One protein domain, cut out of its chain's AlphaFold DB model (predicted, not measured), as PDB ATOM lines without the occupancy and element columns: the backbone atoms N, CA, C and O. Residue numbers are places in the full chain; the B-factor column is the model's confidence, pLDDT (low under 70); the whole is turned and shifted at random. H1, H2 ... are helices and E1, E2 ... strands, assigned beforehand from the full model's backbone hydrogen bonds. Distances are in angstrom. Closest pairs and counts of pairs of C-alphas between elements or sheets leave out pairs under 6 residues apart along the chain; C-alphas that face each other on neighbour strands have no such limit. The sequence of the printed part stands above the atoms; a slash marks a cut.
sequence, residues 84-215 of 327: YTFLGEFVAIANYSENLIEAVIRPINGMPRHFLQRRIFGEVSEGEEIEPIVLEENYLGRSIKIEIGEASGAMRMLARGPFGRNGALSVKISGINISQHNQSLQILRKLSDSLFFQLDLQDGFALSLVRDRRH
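Overview. This is residues 84 to 215 of the 327 residues of an uncharacterized protein of Desulfuromonas acetoxidans (strain DSM 684 / 11070) (UniProt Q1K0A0). A strongly twisted sheet of seven antiparallel strands makes a wall, and one long helix, H3, packs slantwise over one face of it. Two short helices, H1 and H2, also pack on the sheet, H1 nearest to E5 and E3 and H2 over E3, apart from H3 and from each other. The 132 printed residues hold, along the chain, E1 E2 E3 H1 E4 E5 H2 E6 H3 E7, a mixed class of three named helices and seven named strands. The sheet branches at E3, whose neighbours are E2, E6 and E7; the other pairs are E1 with E2, E5 with E6 and E4 with E5. The whole is compact and rounded, with a radius of gyration of the C-alphas of 14.3 A and spans of 38 by 32 by 26 A.

Arrangement. Start with E1, residues 84 to 86, E2, residues 92 to 95, and E3, residues 100 to 107: they form a meander, each strand the antiparallel neighbour of the one before. Look for N 85 and O 94, 2.9 A apart, and N 93 and O 102, 2.8 A apart, both within hydrogen-bond range. H1, residues 113 to 121, is on the sheet at a height of 8.4 A, only just over none of the strands, with two of its C-alphas falling on E6, residues 169 to 174. E4, residues 133 to 139, and E5, residues 142 to 150, form a hairpin at 163 degrees, with N 135 and O 146 2.8 A apart. H2, residues 153 to 158, runs across E3 at 80 degrees on the local plane; the closest C-alphas are those of Glu 102 and Met 155, 7.4 A. E5 lies on one side of E6, with N 147 and O 172 2.8 A apart, and E3 on the other side, with N 103 and O 171 2.9 A apart, both pairs within hydrogen-bond range. H3, residues 181 to 203, lies 7.5 A over the sheet, slantwise to E2 at 54 degrees on the local plane. E7, residues 207 to 209, is beside E3, on the same side as E2, with N 106 and O 208 2.9 A apart; its closest C-alpha pair with H3 is Leu 207 and Phe 196, 5.5 A. In H1, H2 and H3 every O i to N i+4 pair is within hydrogen-bond range.

Along the chain. Find C-alpha 84 at (230.081, 110.609, 148.103), where E1 begins. E3 runs 22.9 A and E5 24.9 A. H3 runs 32.1 A from C-alpha 181 at (218.900, 111.971, 146.569). E7 ends at C-alpha 209, (225.118, 115.600, 131.437).

Size, cuts and confidence. The C-alphas of Gly 141 and His 215 are farthest apart, 41.1 A. The printed part has no cut; H1 to E4 is the long link, and pLDDT is under 70 at residues 214 to 215.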
ATOM      1  N   TYR A  84     230.653 110.407 149.428       98.00
ATOM      2  CA  TYR A  84     230.081 110.609 148.103       98.00
ATOM      3  C   TYR A  84     228.989 109.591 147.782       98.00
ATOM      4  O   TYR A  84     229.095 108.394 148.037       98.00
ATOM      5  N   THR A  85     227.919 110.076 147.161       97.88
ATOM      6  CA  THR A  85     226.798 109.270 146.665       97.88
ATOM      7  C   THR A  85     226.568 109.574 145.194       97.88
ATOM      8  O   THR A  85     226.450 110.738 144.818       97.88
ATOM      9  N   PHE A  86     226.474 108.554 144.346       97.94
ATOM     10  CA  PHE A  86     226.131 108.742 142.937       97.94
ATOM     11  C   PHE A  86     224.698 109.264 142.766       97.94
ATOM     12  O   PHE A  86     223.837 109.039 143.618       97.94
ATOM     13  N   LEU A  87     224.443 109.958 141.652       97.44
ATOM     14  CA  LEU A  87     223.138 110.536 141.324       97.44
ATOM     15  C   LEU A  87     222.512 109.923 140.060       97.44
ATOM     16  O   LEU A  87     222.761 110.352 138.929       97.44
ATOM     17  N   GLY A  88     221.618 108.956 140.271       95.06
ATOM     18  CA  GLY A  88     220.765 108.368 139.245       95.06
ATOM     19  C   GLY A  88     221.564 107.672 138.144       95.06
ATOM     20  O   GLY A  88     222.472 106.886 138.404       95.06
ATOM     21  N   GLU A  89     221.212 107.949 136.890       94.00
ATOM     22  CA  GLU A  89     221.895 107.393 135.715       94.00
ATOM     23  C   GLU A  89     223.032 108.284 135.194       94.00
ATOM     24  O   GLU A  89     223.569 108.009 134.121       94.00
ATOM     25  N   PHE A  90     223.369 109.384 135.870       96.38
ATOM     26  CA  PHE A  90     224.415 110.297 135.410       96.38
ATOM     27  C   PHE A  90     225.780 109.919 135.987       96.38
ATOM     28  O   PHE A  90     225.894 109.286 137.036       96.38
ATOM     29  N   VAL A  91     226.854 110.320 135.312       96.44
ATOM     30  CA  VAL A  91     228.198 110.355 135.902       96.44
ATOM     31  C   VAL A  91     228.259 111.603 136.782       96.44
ATOM     32  O   VAL A  91     228.771 112.645 136.383       96.44
ATOM     33  N   ALA A  92     227.599 111.503 137.931       97.75
ATOM     34  CA  ALA A  92     227.408 112.579 138.883       97.75
ATOM     35  C   ALA A  92     227.482 112.034 140.309       97.75
ATOM     36  O   ALA A  92     226.969 110.944 140.579       97.75
ATOM     37  N   ILE A  93     228.097 112.803 141.199       97.94
ATOM     38  CA  ILE A  93     228.274 112.498 142.617       97.94
ATOM     39  C   ILE A  93     227.752 113.667 143.453       97.94
ATOM     40  O   ILE A  93     227.777 114.819 143.024       97.94
ATOM     41  N   ALA A  94     227.275 113.368 144.651       98.25
ATOM     42  CA  ALA A  94     226.882 114.339 145.656       98.25
ATOM     43  C   ALA A  94     227.634 114.064 146.955       98.25
ATOM     44  O   ALA A  94     227.671 112.922 147.411       98.25
ATOM     45  N   ASN A  95     228.174 115.117 147.560       97.69
ATOM     46  CA  ASN A  95     228.659 115.118 148.931       97.69
ATOM     47  C   ASN A  95     227.678 115.943 149.778       97.69
ATOM     48  O   ASN A  95     227.669 117.174 149.729       97.69
ATOM     49  N   TYR A  96     226.835 115.254 150.550       97.00
ATOM     50  CA  TYR A  96     225.806 115.895 151.377       97.00
ATOM     51  C   TYR A  96     226.388 116.657 152.572       97.00
ATOM     52  O   TYR A  96     225.752 117.581 153.070       97.00
ATOM     53  N   SER A  97     227.594 116.299 153.024       96.31
ATOM     54  CA  SER A  97     228.250 116.993 154.138       96.31
ATOM     55  C   SER A  97     228.745 118.384 153.731       96.31
ATOM     56  O   SER A  97     228.644 119.333 154.505       96.31
ATOM     57  N   GLU A  98     229.189 118.518 152.482       96.19
ATOM     58  CA  GLU A  98     229.704 119.763 151.901       96.19
ATOM     59  C   GLU A  98     228.669 120.511 151.056       96.19
ATOM     60  O   GLU A  98     228.959 121.594 150.550       96.19
ATOM     61  N   ASN A  99     227.453 119.970 150.911       96.44
ATOM     62  CA  ASN A  99     226.409 120.550 150.063       96.44
ATOM     63  C   ASN A  99     226.873 120.750 148.607       96.44
ATOM     64  O   ASN A  99     226.592 121.778 147.983       96.44
ATOM     65  N   LEU A 100     227.599 119.757 148.086       97.44
ATOM     66  CA  LEU A 100     228.219 119.773 146.765       97.44
ATOM     67  C   LEU A 100     227.584 118.709 145.867       97.44
ATOM     68  O   LEU A 100     227.493 117.539 146.240       97.44
ATOM     69  N   ILE A 101     227.199 119.104 144.659       98.38
ATOM     70  CA  ILE A 101     226.893 118.191 143.556       98.38
ATOM     71  C   ILE A 101     227.923 118.429 142.464       98.38
ATOM     72  O   ILE A 101     228.140 119.566 142.068       98.38
ATOM     73  N   GLU A 102     228.502 117.368 141.925       98.38
ATOM     74  CA  GLU A 102     229.378 117.438 140.763       98.38
ATOM     75  C   GLU A 102     228.887 116.469 139.692       98.38
ATOM     76  O   GLU A 102     228.501 115.338 139.991       98.38
ATOM     77  N   ALA A 103     228.892 116.896 138.433       98.25
ATOM     78  CA  ALA A 103     228.487 116.061 137.314       98.25
ATOM     79  C   ALA A 103     229.376 116.279 136.095       98.25
ATOM     80  O   ALA A 103     229.668 117.409 135.715       98.25
ATOM     81  N   VAL A 104     229.766 115.188 135.439       97.31
ATOM     82  CA  VAL A 104     230.554 115.252 134.206       97.31
ATOM     83  C   VAL A 104     229.668 115.716 133.053       97.31
ATOM     84  O   VAL A 104     228.550 115.221 132.856       97.31
ATOM     85  N   ILE A 105     230.198 116.631 132.246       96.31
ATOM     86  CA  ILE A 105     229.528 117.195 131.076       96.31
ATOM     87  C   ILE A 105     230.210 116.754 129.781       96.31
ATOM     88  O   ILE A 105     231.397 116.428 129.733       96.31
ATOM     89  N   ARG A 106     229.442 116.720 128.690       94.44
ATOM     90  CA  ARG A 106     229.964 116.432 127.347       94.44
ATOM     91  C   ARG A 106     229.226 117.226 126.273       94.44
ATOM     92  O   ARG A 106     228.038 117.512 126.441       94.44
ATOM     93  N   PRO A 107     229.867 117.491 125.123       93.88
ATOM     94  CA  PRO A 107     229.174 118.072 123.984       93.88
ATOM     95  C   PRO A 107     228.249 117.035 123.337       93.88
ATOM     96  O   PRO A 107     228.633 115.879 123.138       93.88
ATOM     97  N   ILE A 108     227.042 117.451 122.954       91.25
ATOM     98  CA  ILE A 108     226.064 116.584 122.276       91.25
ATOM     99  C   ILE A 108     226.531 116.228 120.856       91.25
ATOM    100  O   ILE A 108     226.350 115.104 120.394       91.25
ATOM    101  N   ASN A 109     227.209 117.157 120.180       84.12
ATOM    102  CA  ASN A 109     227.522 117.054 118.750       84.12
ATOM    103  C   ASN A 109     228.800 116.248 118.444       84.12
ATOM    104  O   ASN A 109     229.339 116.339 117.343       84.12
ATOM    105  N   GLY A 110     229.328 115.495 119.418       82.06
ATOM    106  CA  GLY A 110     230.568 114.726 119.252       82.06
ATOM    107  C   GLY A 110     231.818 115.591 119.054       82.06
ATOM    108  O   GLY A 110     232.816 115.114 118.517       82.06
ATOM    109  N   MET A 111     231.766 116.864 119.465       86.06
ATOM    110  CA  MET A 111     232.922 117.759 119.451       86.06
ATOM    111  C   MET A 111     234.050 117.163 120.314       86.06
ATOM    112  O   MET A 111     233.775 116.720 121.432       86.06
ATOM    113  N   PRO A 112     235.309 117.134 119.837       87.19
ATOM    114  CA  PRO A 112     236.415 116.665 120.663       87.19
ATOM    115  C   PRO A 112     236.602 117.553 121.901       87.19
ATOM    116  O   PRO A 112     236.350 118.757 121.852       87.19
ATOM    117  N   ARG A 113     237.071 116.966 123.006       86.25
ATOM    118  CA  ARG A 113     237.161 117.647 124.311       86.25
ATOM    119  C   ARG A 113     238.015 118.910 124.284       86.25
ATOM    120  O   ARG A 113     237.549 119.937 124.754       86.25
ATOM    121  N   HIS A 114     239.185 118.856 123.653       86.50
ATOM    122  CA  HIS A 114     240.076 120.013 123.537       86.50
ATOM    123  C   HIS A 114     239.422 121.191 122.795       86.50
ATOM    124  O   HIS A 114     239.639 122.343 123.150       86.50
ATOM    125  N   PHE A 115     238.560 120.930 121.799       88.12
ATOM    126  CA  PHE A 115     237.795 121.994 121.136       88.12
ATOM    127  C   PHE A 115     236.754 122.606 122.069       88.12
ATOM    128  O   PHE A 115     236.538 123.813 122.022       88.12
ATOM    129  N   LEU A 116     236.104 121.782 122.895       89.94
ATOM    130  CA  LEU A 116     235.143 122.278 123.871       89.94
ATOM    131  C   LEU A 116     235.837 123.112 124.954       89.94
ATOM    132  O   LEU A 116     235.391 124.222 125.226       89.94
ATOM    133  N   GLN A 117     236.941 122.611 125.515       91.06
ATOM    134  CA  GLN A 117     237.768 123.342 126.478       91.06
ATOM    135  C   GLN A 117     238.205 124.683 125.898       91.06
ATOM    136  O   GLN A 117     237.937 125.719 126.497       91.06
ATOM    137  N   ARG A 118     238.748 124.685 124.674       89.50
ATOM    138  CA  ARG A 118     239.173 125.921 124.016       89.50
ATOM    139  C   ARG A 118     238.037 126.926 123.820       89.50
ATOM    140  O   ARG A 118     238.255 128.131 123.832       89.50
ATOM    141  N   ARG A 119     236.817 126.441 123.603       88.06
ATOM    142  CA  ARG A 119     235.650 127.299 123.384       88.06
ATOM    143  C   ARG A 119     235.116 127.912 124.675       88.06
ATOM    144  O   ARG A 119     234.674 129.051 124.649       88.06
ATOM    145  N   ILE A 120     235.152 127.158 125.771       90.81
ATOM    146  CA  ILE A 120     234.688 127.625 127.081       90.81
ATOM    147  C   ILE A 120     235.745 128.533 127.729       90.81
ATOM    148  O   ILE A 120     235.425 129.630 128.177       90.81
ATOM    149  N   PHE A 121     237.004 128.093 127.752       91.56
ATOM    150  CA  PHE A 121     238.071 128.731 128.529       91.56
ATOM    151  C   PHE A 121     238.999 129.631 127.700       91.56
ATOM    152  O   PHE A 121     239.708 130.451 128.272       91.56
ATOM    153  N   GLY A 122     238.961 129.547 126.367       89.50
ATOM    154  CA  GLY A 122     239.903 130.241 125.481       89.50
ATOM    155  C   GLY A 122     241.109 129.373 125.107       89.50
ATOM    156  O   GLY A 122     241.094 128.158 125.282       89.50
ATOM    157  N   GLU A 123     242.152 129.967 124.525       86.12
ATOM    158  CA  GLU A 123     243.411 129.238 124.317       86.12
ATOM    159  C   GLU A 123     244.073 128.976 125.674       86.12
ATOM    160  O   GLU A 123     244.409 129.915 126.384       86.12
ATOM    161  N   VAL A 124     244.214 127.697 126.022       81.44
ATOM    162  CA  VAL A 124     244.932 127.230 127.212       81.44
ATOM    163  C   VAL A 124     246.235 126.618 126.718       81.44
ATOM    164  O   VAL A 124     246.199 125.789 125.800       81.44
ATOM    165  N   SER A 125     247.371 127.043 127.271       82.31
ATOM    166  CA  SER A 125     248.663 126.459 126.909       82.31
ATOM    167  C   SER A 125     248.753 125.029 127.442       82.31
ATOM    168  O   SER A 125     248.149 124.690 128.460       82.31
ATOM    169  N   GLU A 126     249.501 124.157 126.765       79.25
ATOM    170  CA  GLU A 126     249.727 122.803 127.276       79.25
ATOM    171  C   GLU A 126     250.410 122.864 128.652       79.25
ATOM    172  O   GLU A 126     251.478 123.456 128.796       79.25
ATOM    173  N   GLY A 127     249.778 122.260 129.661       79.88
ATOM    174  CA  GLY A 127     250.286 122.200 131.036       79.88
ATOM    175  C   GLY A 127     249.780 123.297 131.977       79.88
ATOM    176  O   GLY A 127     250.043 123.208 133.173       79.88
ATOM    177  N   GLU A 128     249.041 124.294 131.487       84.94
ATOM    178  CA  GLU A 128     248.393 125.281 132.357       84.94
ATOM    179  C   GLU A 128     247.101 124.712 132.961       84.94
ATOM    180  O   GLU A 128     246.271 124.124 132.262       84.94
ATOM    181  N   GLU A 129     246.927 124.891 134.273       86.62
ATOM    182  CA  GLU A 129     245.685 124.535 134.958       86.62
ATOM    183  C   GLU A 129     244.541 125.426 134.459       86.62
ATOM    184  O   GLU A 129     244.651 126.653 134.413       86.62
ATOM    185  N   ILE A 130     243.423 124.807 134.073       90.50
ATOM    186  CA  ILE A 130     242.254 125.537 133.586       90.50
ATOM    187  C   ILE A 130     241.581 126.238 134.768       90.50
ATOM    188  O   ILE A 130     240.976 125.584 135.621       90.50
ATOM    189  N   GLU A 131     241.616 127.572 134.775       93.31
ATOM    190  CA  GLU A 131     240.844 128.360 135.733       93.31
ATOM    191  C   GLU A 131     239.339 128.104 135.539       93.31
ATOM    192  O   GLU A 131     238.796 128.335 134.447       93.31
ATOM    193  N   PRO A 132     238.634 127.624 136.575       95.69
ATOM    194  CA  PRO A 132     237.230 127.296 136.444       95.69
ATOM    195  C   PRO A 132     236.379 128.564 136.325       95.69
ATOM    196  O   PRO A 132     236.629 129.580 136.974       95.69
ATOM    197  N   ILE A 133     235.315 128.495 135.523       95.56
ATOM    198  CA  ILE A 133     234.345 129.584 135.417       95.56
ATOM    199  C   ILE A 133     233.375 129.465 136.582       95.56
ATOM    200  O   ILE A 133     232.639 128.484 136.685       95.56
ATOM    201  N   VAL A 134     233.371 130.480 137.440       97.12
ATOM    202  CA  VAL A 134     232.558 130.542 138.651       97.12
ATOM    203  C   VAL A 134     231.408 131.526 138.459       97.12
ATOM    204  O   VAL A 134     231.626 132.695 138.152       97.12
ATOM    205  N   LEU A 135     230.185 131.054 138.687       96.06
ATOM    206  CA  LEU A 135     228.952 131.832 138.656       96.06
ATOM    207  C   LEU A 135     228.327 131.812 140.050       96.06
ATOM    208  O   LEU A 135     227.988 130.746 140.565       96.06
ATOM    209  N   GLU A 136     228.156 132.982 140.654       95.75
ATOM    210  CA  GLU A 136     227.588 133.129 141.995       95.75
ATOM    211  C   GLU A 136     226.350 134.028 141.946       95.75
ATOM    212  O   GLU A 136     226.399 135.138 141.418       95.75
ATOM    213  N   GLU A 137     225.234 133.558 142.505       94.06
ATOM    214  CA  GLU A 137     224.017 134.360 142.649       94.06
ATOM    215  C   GLU A 137     223.289 134.044 143.962       94.06
ATOM    216  O   GLU A 137     223.328 132.929 144.492       94.06
ATOM    217  N   ASN A 138     222.598 135.049 144.503       89.31
ATOM    218  CA  ASN A 138     221.737 134.890 145.667       89.31
ATOM    219  C   ASN A 138     220.345 134.418 145.234       89.31
ATOM    220  O   ASN A 138     219.473 135.223 144.910       89.31
ATOM    221  N   TYR A 139     220.111 133.112 145.288       79.44
ATOM    222  CA  TYR A 139     218.824 132.509 144.969       79.44
ATOM    223  C   TYR A 139     218.045 132.216 146.258       79.44
ATOM    224  O   TYR A 139     218.499 131.470 147.126       79.44
ATOM    225  N   LEU A 140     216.863 132.827 146.415       75.94
ATOM    226  CA  LEU A 140     216.006 132.697 147.610       75.94
ATOM    227  C   LEU A 140     216.729 133.017 148.939       75.94
ATOM    228  O   LEU A 140     216.474 132.391 149.969       75.94
ATOM    229  N   GLY A 141     217.641 133.993 148.919       83.88
ATOM    230  CA  GLY A 141     218.408 134.404 150.101       83.88
ATOM    231  C   GLY A 141     219.550 133.456 150.480       83.88
ATOM    232  O   GLY A 141     220.067 133.550 151.590       83.88
ATOM    233  N   ARG A 142     219.945 132.544 149.583       88.25
ATOM    234  CA  ARG A 142     221.124 131.682 149.731       88.25
ATOM    235  C   ARG A 142     222.071 131.905 148.558       88.25
ATOM    236  O   ARG A 142     221.615 132.006 147.423       88.25
ATOM    237  N   SER A 143     223.371 131.954 148.827       93.50
ATOM    238  CA  SER A 143     224.397 132.030 147.788       93.50
ATOM    239  C   SER A 143     224.556 130.660 147.132       93.50
ATOM    240  O   SER A 143     225.061 129.730 147.765       93.50
ATOM    241  N   ILE A 144     224.109 130.527 145.885       95.88
ATOM    242  CA  ILE A 144     224.355 129.342 145.063       95.88
ATOM    243  C   ILE A 144     225.554 129.641 144.170       95.88
ATOM    244  O   ILE A 144     225.611 130.691 143.530       95.88
ATOM    245  N   LYS A 145     226.491 128.696 144.120       97.31
ATOM    246  CA  LYS A 145     227.697 128.783 143.300       97.31
ATOM    247  C   LYS A 145     227.726 127.631 142.306       97.31
ATOM    248  O   LYS A 145     227.694 126.466 142.707       97.31
ATOM    249  N   ILE A 146     227.784 127.961 141.021       97.56
ATOM    250  CA  ILE A 146     227.948 127.016 139.918       97.56
ATOM    251  C   ILE A 146     229.343 127.215 139.336       97.56
ATOM    252  O   ILE A 146     229.723 128.327 138.992       97.56
ATOM    253  N   GLU A 147     230.104 126.139 139.215       97.69
ATOM    254  CA  GLU A 147     231.459 126.149 138.676       97.69
ATOM    255  C   GLU A 147     231.531 125.203 137.475       97.69
ATOM    256  O   GLU A 147     231.130 124.045 137.577       97.69
ATOM    257  N   ILE A 148     232.031 125.685 136.336       97.19
ATOM    258  CA  ILE A 148     232.361 124.849 135.176       97.19
ATOM    259  C   ILE A 148     233.878 124.791 135.061       97.19
ATOM    260  O   ILE A 148     234.531 125.815 134.868       97.19
ATOM    261  N   GLY A 149     234.439 123.589 135.150       95.88
ATOM    262  CA  GLY A 149     235.884 123.391 135.191       95.88
ATOM    263  C   GLY A 149     236.275 121.941 134.965       95.88
ATOM    264  O   GLY A 149     235.480 121.129 134.483       95.88
ATOM    265  N   GLU A 150     237.508 121.605 135.322       95.25
ATOM    266  CA  GLU A 150     237.946 120.213 135.343       95.25
ATOM    267  C   GLU A 150     237.228 119.412 136.440       95.25
ATOM    268  O   GLU A 150     236.818 119.935 137.480       95.25
ATOM    269  N   ALA A 151     237.040 118.120 136.179       95.94
ATOM    270  CA  ALA A 151     236.527 117.173 137.155       95.94
ATOM    271  C   ALA A 151     237.474 117.076 138.360       95.94
ATOM    272  O   ALA A 151     238.693 116.945 138.206       95.94
ATOM    273  N   SER A 152     236.905 117.105 139.564       96.12
ATOM    274  CA  SER A 152     237.646 116.911 140.807       96.12
ATOM    275  C   SER A 152     238.358 115.553 140.825       96.12
ATOM    276  O   SER A 152     237.987 114.632 140.095       96.12
ATOM    277  N   GLY A 153     239.376 115.400 141.681       94.44
ATOM    278  CA  GLY A 153     240.034 114.101 141.886       94.44
ATOM    279  C   GLY A 153     239.034 113.006 142.274       94.44
ATOM    280  O   GLY A 153     239.016 111.939 141.667       94.44
ATOM    281  N   ALA A 154     238.101 113.323 143.180       95.81
ATOM    282  CA  ALA A 154     237.037 112.404 143.577       95.81
ATOM    283  C   ALA A 154     236.157 111.984 142.388       95.81
ATOM    284  O   ALA A 154     235.885 110.795 142.204       95.81
ATOM    285  N   MET A 155     235.749 112.935 141.542       96.25
ATOM    286  CA  MET A 155     234.983 112.622 140.337       96.25
ATOM    287  C   MET A 155     235.797 111.800 139.338       96.25
ATOM    288  O   MET A 155     235.263 110.840 138.791       96.25
ATOM    289  N   ARG A 156     237.075 112.132 139.108       94.69
ATOM    290  CA  ARG A 156     237.950 111.374 138.200       94.69
ATOM    291  C   ARG A 156     238.097 109.921 138.644       94.69
ATOM    292  O   ARG A 156     237.949 109.026 137.820       94.69
ATOM    293  N   MET A 157     238.286 109.686 139.939       94.44
ATOM    294  CA  MET A 157     238.432 108.337 140.486       94.44
ATOM    295  C   MET A 157     237.141 107.525 140.467       94.44
ATOM    296  O   MET A 157     237.153 106.329 140.183       94.44
ATOM    297  N   LEU A 158     236.005 108.160 140.749       94.75
ATOM    298  CA  LEU A 158     234.714 107.473 140.776       94.75
ATOM    299  C   LEU A 158     234.101 107.307 139.374       94.75
ATOM    300  O   LEU A 158     233.292 106.400 139.144       94.75
ATOM    301  N   ALA A 159     234.461 108.159 138.412       92.00
ATOM    302  CA  ALA A 159     233.954 108.094 137.051       92.00
ATOM    303  C   ALA A 159     234.604 106.956 136.249       92.00
ATOM    304  O   ALA A 159     235.817 106.844 136.112       92.00
ATOM    305  N   ARG A 160     233.771 106.129 135.610       82.94
ATOM    306  CA  ARG A 160     234.248 105.023 134.769       82.94
ATOM    307  C   ARG A 160     234.732 105.492 133.393       82.94
ATOM    308  O   ARG A 160     234.135 106.360 132.748       82.94
ATOM    309  N   GLY A 161     235.750 104.804 132.877       83.81
ATOM    310  CA  GLY A 161     236.163 104.874 131.476       83.81
ATOM    311  C   GLY A 161     236.772 106.226 131.088       83.81
ATOM    312  O   GLY A 161     237.581 106.774 131.831       83.81
ATOM    313  N   PRO A 162     236.431 106.803 129.920       80.62
ATOM    314  CA  PRO A 162     237.097 108.012 129.441       80.62
ATOM    315  C   PRO A 162     236.779 109.243 130.297       80.62
ATOM    316  O   PRO A 162     237.397 110.285 130.096       80.62
ATOM    317  N   PHE A 163     235.789 109.177 131.186       85.00
ATOM    318  CA  PHE A 163     235.400 110.287 132.056       85.00
ATOM    319  C   PHE A 163     236.220 110.362 133.346       85.00
ATOM    320  O   PHE A 163     236.211 111.414 133.967       85.00
ATOM    321  N   GLY A 164     236.953 109.300 133.696       81.88
ATOM    322  CA  GLY A 164     237.931 109.323 134.789       81.88
ATOM    323  C   GLY A 164     239.314 109.840 134.379       81.88
ATOM    324  O   GLY A 164     240.190 110.012 135.214       81.88
ATOM    325  N   ARG A 165     239.526 110.106 133.083       83.94
ATOM    326  CA  ARG A 165     240.796 110.635 132.562       83.94
ATOM    327  C   ARG A 165     240.903 112.146 132.776       83.94
ATOM    328  O   ARG A 165     239.887 112.844 132.792       83.94
ATOM    329  N   ASN A 166     242.137 112.641 132.821       84.88
ATOM    330  CA  ASN A 166     242.451 114.071 132.887       84.88
ATOM    331  C   ASN A 166     241.764 114.861 131.756       84.88
ATOM    332  O   ASN A 166     241.548 114.349 130.650       84.88
ATOM    333  N   GLY A 167     241.366 116.100 132.057       86.81
ATOM    334  CA  GLY A 167     240.651 116.983 131.128       86.81
ATOM    335  C   GLY A 167     239.167 116.643 130.912       86.81
ATOM    336  O   GLY A 167     238.540 117.145 129.973       86.81
ATOM    337  N   ALA A 168     238.569 115.768 131.727       92.62
ATOM    338  CA  ALA A 168     237.114 115.664 131.783       92.62
ATOM    339  C   ALA A 168     236.535 116.958 132.374       92.62
ATOM    340  O   ALA A 168     236.954 117.393 133.441       92.62
ATOM    341  N   LEU A 169     235.567 117.563 131.684       95.19
ATOM    342  CA  LEU A 169     234.873 118.741 132.190       95.19
ATOM    343  C   LEU A 169     233.712 118.333 133.089       95.19
ATOM    344  O   LEU A 169     232.973 117.391 132.782       95.19
ATOM    345  N   SER A 170     233.534 119.078 134.171       97.38
ATOM    346  CA  SER A 170     232.446 118.909 135.120       97.38
ATOM    347  C   SER A 170     231.728 120.231 135.378       97.38
ATOM    348  O   SER A 170     232.263 121.316 135.139       97.38
ATOM    349  N   VAL A 171     230.490 120.119 135.848       97.94
ATOM    350  CA  VAL A 171     229.765 121.203 136.504       97.94
ATOM    351  C   VAL A 171     229.654 120.867 137.987       97.94
ATOM    352  O   VAL A 171     229.181 119.782 138.341       97.94
ATOM    353  N   LYS A 172     230.094 121.782 138.849       98.25
ATOM    354  CA  LYS A 172     229.952 121.699 140.304       98.25
ATOM    355  C   LYS A 172     228.913 122.709 140.761       98.25
ATOM    356  O   LYS A 172     228.901 123.849 140.312       98.25
ATOM    357  N   ILE A 173     228.036 122.290 141.655       97.94
ATOM    358  CA  ILE A 173     226.969 123.102 142.227       97.94
ATOM    359  C   ILE A 173     227.135 123.038 143.740       97.94
ATOM    360  O   ILE A 173     227.069 121.957 144.324       97.94
ATOM    361  N   SER A 174     227.355 124.188 144.365       97.56
ATOM    362  CA  SER A 174     227.580 124.323 145.805       97.56
ATOM    363  C   SER A 174     226.683 125.404 146.416       97.56
ATOM    364  O   SER A 174     226.064 126.204 145.708       97.56
ATOM    365  N   GLY A 175     226.566 125.400 147.748       94.19
ATOM    366  CA  GLY A 175     225.727 126.355 148.487       94.19
ATOM    367  C   GLY A 175     224.249 125.960 148.590       94.19
ATOM    368  O   GLY A 175     223.405 126.767 148.983       94.19
ATOM    369  N   ILE A 176     223.912 124.707 148.267       92.69
ATOM    370  CA  ILE A 176     222.538 124.197 148.308       92.69
ATOM    371  C   ILE A 176     222.414 123.162 149.420       92.69
ATOM    372  O   ILE A 176     223.063 122.128 149.375       92.69
ATOM    373  N   ASN A 177     221.536 123.403 150.395       92.88
ATOM    374  CA  ASN A 177     221.254 122.414 151.434       92.88
ATOM    375  C   ASN A 177     220.496 121.220 150.835       92.88
ATOM    376  O   ASN A 177     219.320 121.352 150.476       92.88
ATOM    377  N   ILE A 178     221.176 120.083 150.718       92.88
ATOM    378  CA  ILE A 178     220.642 118.881 150.088       92.88
ATOM    379  C   ILE A 178     220.716 117.733 151.088       92.88
ATOM    380  O   ILE A 178     221.780 117.401 151.594       92.88
ATOM    381  N   SER A 179     219.575 117.093 151.340       95.19
ATOM    382  CA  SER A 179     219.494 115.909 152.211       95.19
ATOM    383  C   SER A 179     218.942 114.675 151.501       95.19
ATOM    384  O   SER A 179     219.148 113.554 151.959       95.19
ATOM    385  N   GLN A 180     218.238 114.856 150.380       96.81
ATOM    386  CA  GLN A 180     217.551 113.779 149.674       96.81
ATOM    387  C   GLN A 180     218.101 113.592 148.263       96.81
ATOM    388  O   GLN A 180     218.165 114.540 147.488       96.81
ATOM    389  N   HIS A 181     218.371 112.341 147.887       97.31
ATOM    390  CA  HIS A 181     218.900 111.971 146.569       97.31
ATOM    391  C   HIS A 181     218.062 112.496 145.392       97.31
ATOM    392  O   HIS A 181     218.593 113.074 144.444       97.31
ATOM    393  N   ASN A 182     216.735 112.329 145.453       96.81
ATOM    394  CA  ASN A 182     215.843 112.786 144.382       96.81
ATOM    395  C   ASN A 182     215.858 114.312 144.241       96.81
ATOM    396  O   ASN A 182     215.784 114.826 143.128       96.81
ATOM    397  N   GLN A 183     215.991 115.024 145.361       96.44
ATOM    398  CA  GLN A 183     216.110 116.475 145.366       96.44
ATOM    399  C   GLN A 183     217.426 116.906 144.706       96.44
ATOM    400  O   GLN A 183     217.401 117.785 143.849       96.44
ATOM    401  N   SER A 184     218.550 116.250 145.026       96.69
ATOM    402  CA  SER A 184     219.842 116.492 144.363       96.69
ATOM    403  C   SER A 184     219.728 116.331 142.851       96.69
ATOM    404  O   SER A 184     220.184 117.182 142.092       96.69
ATOM    405  N   LEU A 185     219.086 115.246 142.410       96.75
ATOM    406  CA  LEU A 185     218.929 114.922 140.996       96.75
ATOM    407  C   LEU A 185     218.079 115.967 140.261       96.75
ATOM    408  O   LEU A 185     218.430 116.379 139.156       96.75
ATOM    409  N   GLN A 186     216.977 116.407 140.874       95.88
ATOM    410  CA  GLN A 186     216.110 117.446 140.314       95.88
ATOM    411  C   GLN A 186     216.839 118.785 140.200       95.88
ATOM    412  O   GLN A 186     216.769 119.428 139.156       95.88
ATOM    413  N   ILE A 187     217.571 119.183 141.242       95.44
ATOM    414  CA  ILE A 187     218.348 120.428 141.256       95.44
ATOM    415  C   ILE A 187     219.448 120.389 140.196       95.44
ATOM    416  O   ILE A 187     219.577 121.336 139.421       95.44
ATOM    417  N   LEU A 188     220.187 119.277 140.118       96.56
ATOM    418  CA  LEU A 188     221.223 119.075 139.112       96.56
ATOM    419  C   LEU A 188     220.659 119.253 137.702       96.56
ATOM    420  O   LEU A 188     221.211 120.038 136.935       96.56
ATOM    421  N   ARG A 189     219.556 118.564 137.372       95.81
ATOM    422  CA  ARG A 189     218.896 118.677 136.061       95.81
ATOM    423  C   ARG A 189     218.458 120.105 135.783       95.81
ATOM    424  O   ARG A 189     218.855 120.671 134.777       95.81
ATOM    425  N   LYS A 190     217.712 120.708 136.705       94.56
ATOM    426  CA  LYS A 190     217.129 122.040 136.531       94.56
ATOM    427  C   LYS A 190     218.185 123.115 136.265       94.56
ATOM    428  O   LYS A 190     218.046 123.889 135.319       94.56
ATOM    429  N   LEU A 191     219.243 123.153 137.079       95.25
ATOM    430  CA  LEU A 191     220.315 124.138 136.931       95.25
ATOM    431  C   LEU A 191     221.177 123.851 135.701       95.25
ATOM    432  O   LEU A 191     221.480 124.770 134.944       95.25
ATOM    433  N   SER A 192     221.520 122.581 135.465       96.06
ATOM    434  CA  SER A 192     222.352 122.195 134.322       96.06
ATOM    435  C   SER A 192     221.635 122.429 132.995       96.06
ATOM    436  O   SER A 192     222.227 122.997 132.088       96.06
ATOM    437  N   ASP A 193     220.357 122.063 132.878       95.81
ATOM    438  CA  ASP A 193     219.567 122.274 131.661       95.81
ATOM    439  C   ASP A 193     219.415 123.763 131.347       95.81
ATOM    440  O   ASP A 193     219.592 124.166 130.198       95.81
ATOM    441  N   SER A 194     219.156 124.592 132.362       95.25
ATOM    442  CA  SER A 194     219.030 126.044 132.184       95.25
ATOM    443  C   SER A 194     220.354 126.674 131.735       95.25
ATOM    444  O   SER A 194     220.381 127.448 130.779       95.25
ATOM    445  N   LEU A 195     221.464 126.278 132.367       95.62
ATOM    446  CA  LEU A 195     222.811 126.737 132.021       95.62
ATOM    447  C   LEU A 195     223.231 126.288 130.615       95.62
ATOM    448  O   LEU A 195     223.736 127.081 129.821       95.62
ATOM    449  N   PHE A 196     223.014 125.016 130.274       96.12
ATOM    450  CA  PHE A 196     223.383 124.481 128.965       96.12
ATOM    451  C   PHE A 196     222.530 125.076 127.853       96.12
ATOM    452  O   PHE A 196     223.039 125.293 126.757       96.12
ATOM    453  N   PHE A 197     221.249 125.348 128.115       94.88
ATOM    454  CA  PHE A 197     220.377 126.007 127.151       94.88
ATOM    455  C   PHE A 197     220.864 127.426 126.853       94.88
ATOM    456  O   PHE A 197     220.944 127.817 125.690       94.88
ATOM    457  N   GLN A 198     221.263 128.171 127.885       93.19
ATOM    458  CA  GLN A 198     221.851 129.496 127.724       93.19
ATOM    459  C   GLN A 198     223.149 129.455 126.901       93.19
ATOM    460  O   GLN A 198     223.271 130.212 125.940       93.19
ATOM    461  N   LEU A 199     224.061 128.526 127.208       92.75
ATOM    462  CA  LEU A 199     225.287 128.304 126.430       92.75
ATOM    463  C   LEU A 199     225.004 127.959 124.964       92.75
ATOM    464  O   LEU A 199     225.669 128.453 124.052       92.75
ATOM    465  N   ASP A 200     223.995 127.129 124.703       93.75
ATOM    466  CA  ASP A 200     223.632 126.782 123.331       93.75
ATOM    467  C   ASP A 200     223.018 127.974 122.581       93.75
ATOM    468  O   ASP A 200     223.244 128.124 121.382       93.75
ATOM    469  N   LEU A 201     222.282 128.855 123.265       91.50
ATOM    470  CA  LEU A 201     221.740 130.075 122.663       91.50
ATOM    471  C   LEU A 201     222.812 131.129 122.373       91.50
ATOM    472  O   LEU A 201     222.776 131.737 121.304       91.50
ATOM    473  N   GLN A 202     223.730 131.359 123.314       90.31
ATOM    474  CA  GLN A 202     224.777 132.374 123.185       90.31
ATOM    475  C   GLN A 202     225.852 131.926 122.196       90.31
ATOM    476  O   GLN A 202     226.154 132.627 121.230       90.31
ATOM    477  N   ASP A 203     226.375 130.716 122.388       88.38
ATOM    478  CA  ASP A 203     227.552 130.264 121.662       88.38
ATOM    479  C   ASP A 203     227.237 129.233 120.584       88.38
ATOM    480  O   ASP A 203     228.042 129.043 119.672       88.38
ATOM    481  N   GLY A 204     226.100 128.536 120.639       88.62
ATOM    482  CA  GLY A 204     225.730 127.528 119.641       88.62
ATOM    483  C   GLY A 204     226.398 126.166 119.828       88.62
ATOM    484  O   GLY A 204     226.529 125.417 118.849       88.62
ATOM    485  N   PHE A 205     226.876 125.837 121.033       89.19
ATOM    486  CA  PHE A 205     227.284 124.473 121.367       89.19
ATOM    487  C   PHE A 205     226.406 123.877 122.465       89.19
ATOM    488  O   PHE A 205     226.336 124.365 123.586       89.19
ATOM    489  N   ALA A 206     225.778 122.751 122.136       93.06
ATOM    490  CA  ALA A 206     224.913 122.035 123.053       93.06
ATOM    491  C   ALA A 206     225.732 121.121 123.976       93.06
ATOM    492  O   ALA A 206     226.466 120.236 123.507       93.06
ATOM    493  N   LEU A 207     225.571 121.319 125.281       95.56
ATOM    494  CA  LEU A 207     226.115 120.465 126.332       95.56
ATOM    495  C   LEU A 207     225.049 119.511 126.871       95.56
ATOM    496  O   LEU A 207     223.852 119.734 126.736       95.56
ATOM    497  N   SER A 208     225.500 118.413 127.467       95.88
ATOM    498  CA  SER A 208     224.639 117.463 128.170       95.88
ATOM    499  C   SER A 208     225.376 116.839 129.344       95.88
ATOM    500  O   SER A 208     226.591 116.620 129.274       95.88
ATOM    501  N   LEU A 209     224.622 116.471 130.378       96.25
ATOM    502  CA  LEU A 209     225.118 115.600 131.437       96.25
ATOM    503  C   LEU A 209     225.472 114.228 130.856       96.25
ATOM    504  O   LEU A 209     224.720 113.634 130.070       96.25
ATOM    505  N   VAL A 210     226.628 113.697 131.247       94.62
ATOM    506  CA  VAL A 210     227.033 112.353 130.848       94.62
ATOM    507  C   VAL A 210     226.159 111.334 131.570       94.62
ATOM    508  O   VAL A 210     226.091 111.312 132.794       94.62
ATOM    509  N   ARG A 211     225.511 110.449 130.808       93.12
ATOM    510  CA  ARG A 211     224.814 109.272 131.343       93.12
ATOM    511  C   ARG A 211     225.763 108.077 131.427       93.12
ATOM    512  O   ARG A 211     226.505 107.827 130.475       93.12
ATOM    513  N   ASP A 212     225.680 107.314 132.511       89.06
ATOM    514  CA  ASP A 212     226.383 106.047 132.720       89.06
ATOM    515  C   ASP A 212     225.751 104.928 131.892       89.06
ATOM    516  O   ASP A 212     225.038 104.056 132.380       89.06
ATOM    517  N   ARG A 213     225.950 104.987 130.579       79.25
ATOM    518  CA  ARG A 213     225.550 103.920 129.663       79.25
ATOM    519  C   ARG A 213     226.804 103.320 129.059       79.25
ATOM    520  O   ARG A 213     227.731 104.057 128.718       79.25
ATOM    521  N   ARG A 214     226.815 101.992 128.878       55.97
ATOM    522  CA  ARG A 214     227.882 101.289 128.147       55.97
ATOM    523  C   ARG A 214     228.090 102.007 126.814       55.97
ATOM    524  O   ARG A 214     227.152 102.154 126.032       55.97
ATOM    525  N   HIS A 215     229.291 102.544 126.619       48.28
ATOM    526  CA  HIS A 215     229.604 103.432 125.511       48.28
ATOM    527  C   HIS A 215     229.288 102.786 124.160       48.28
ATOM    528  O   HIS A 215     230.034 101.944 123.674       48.28
TER     529      HIS A 215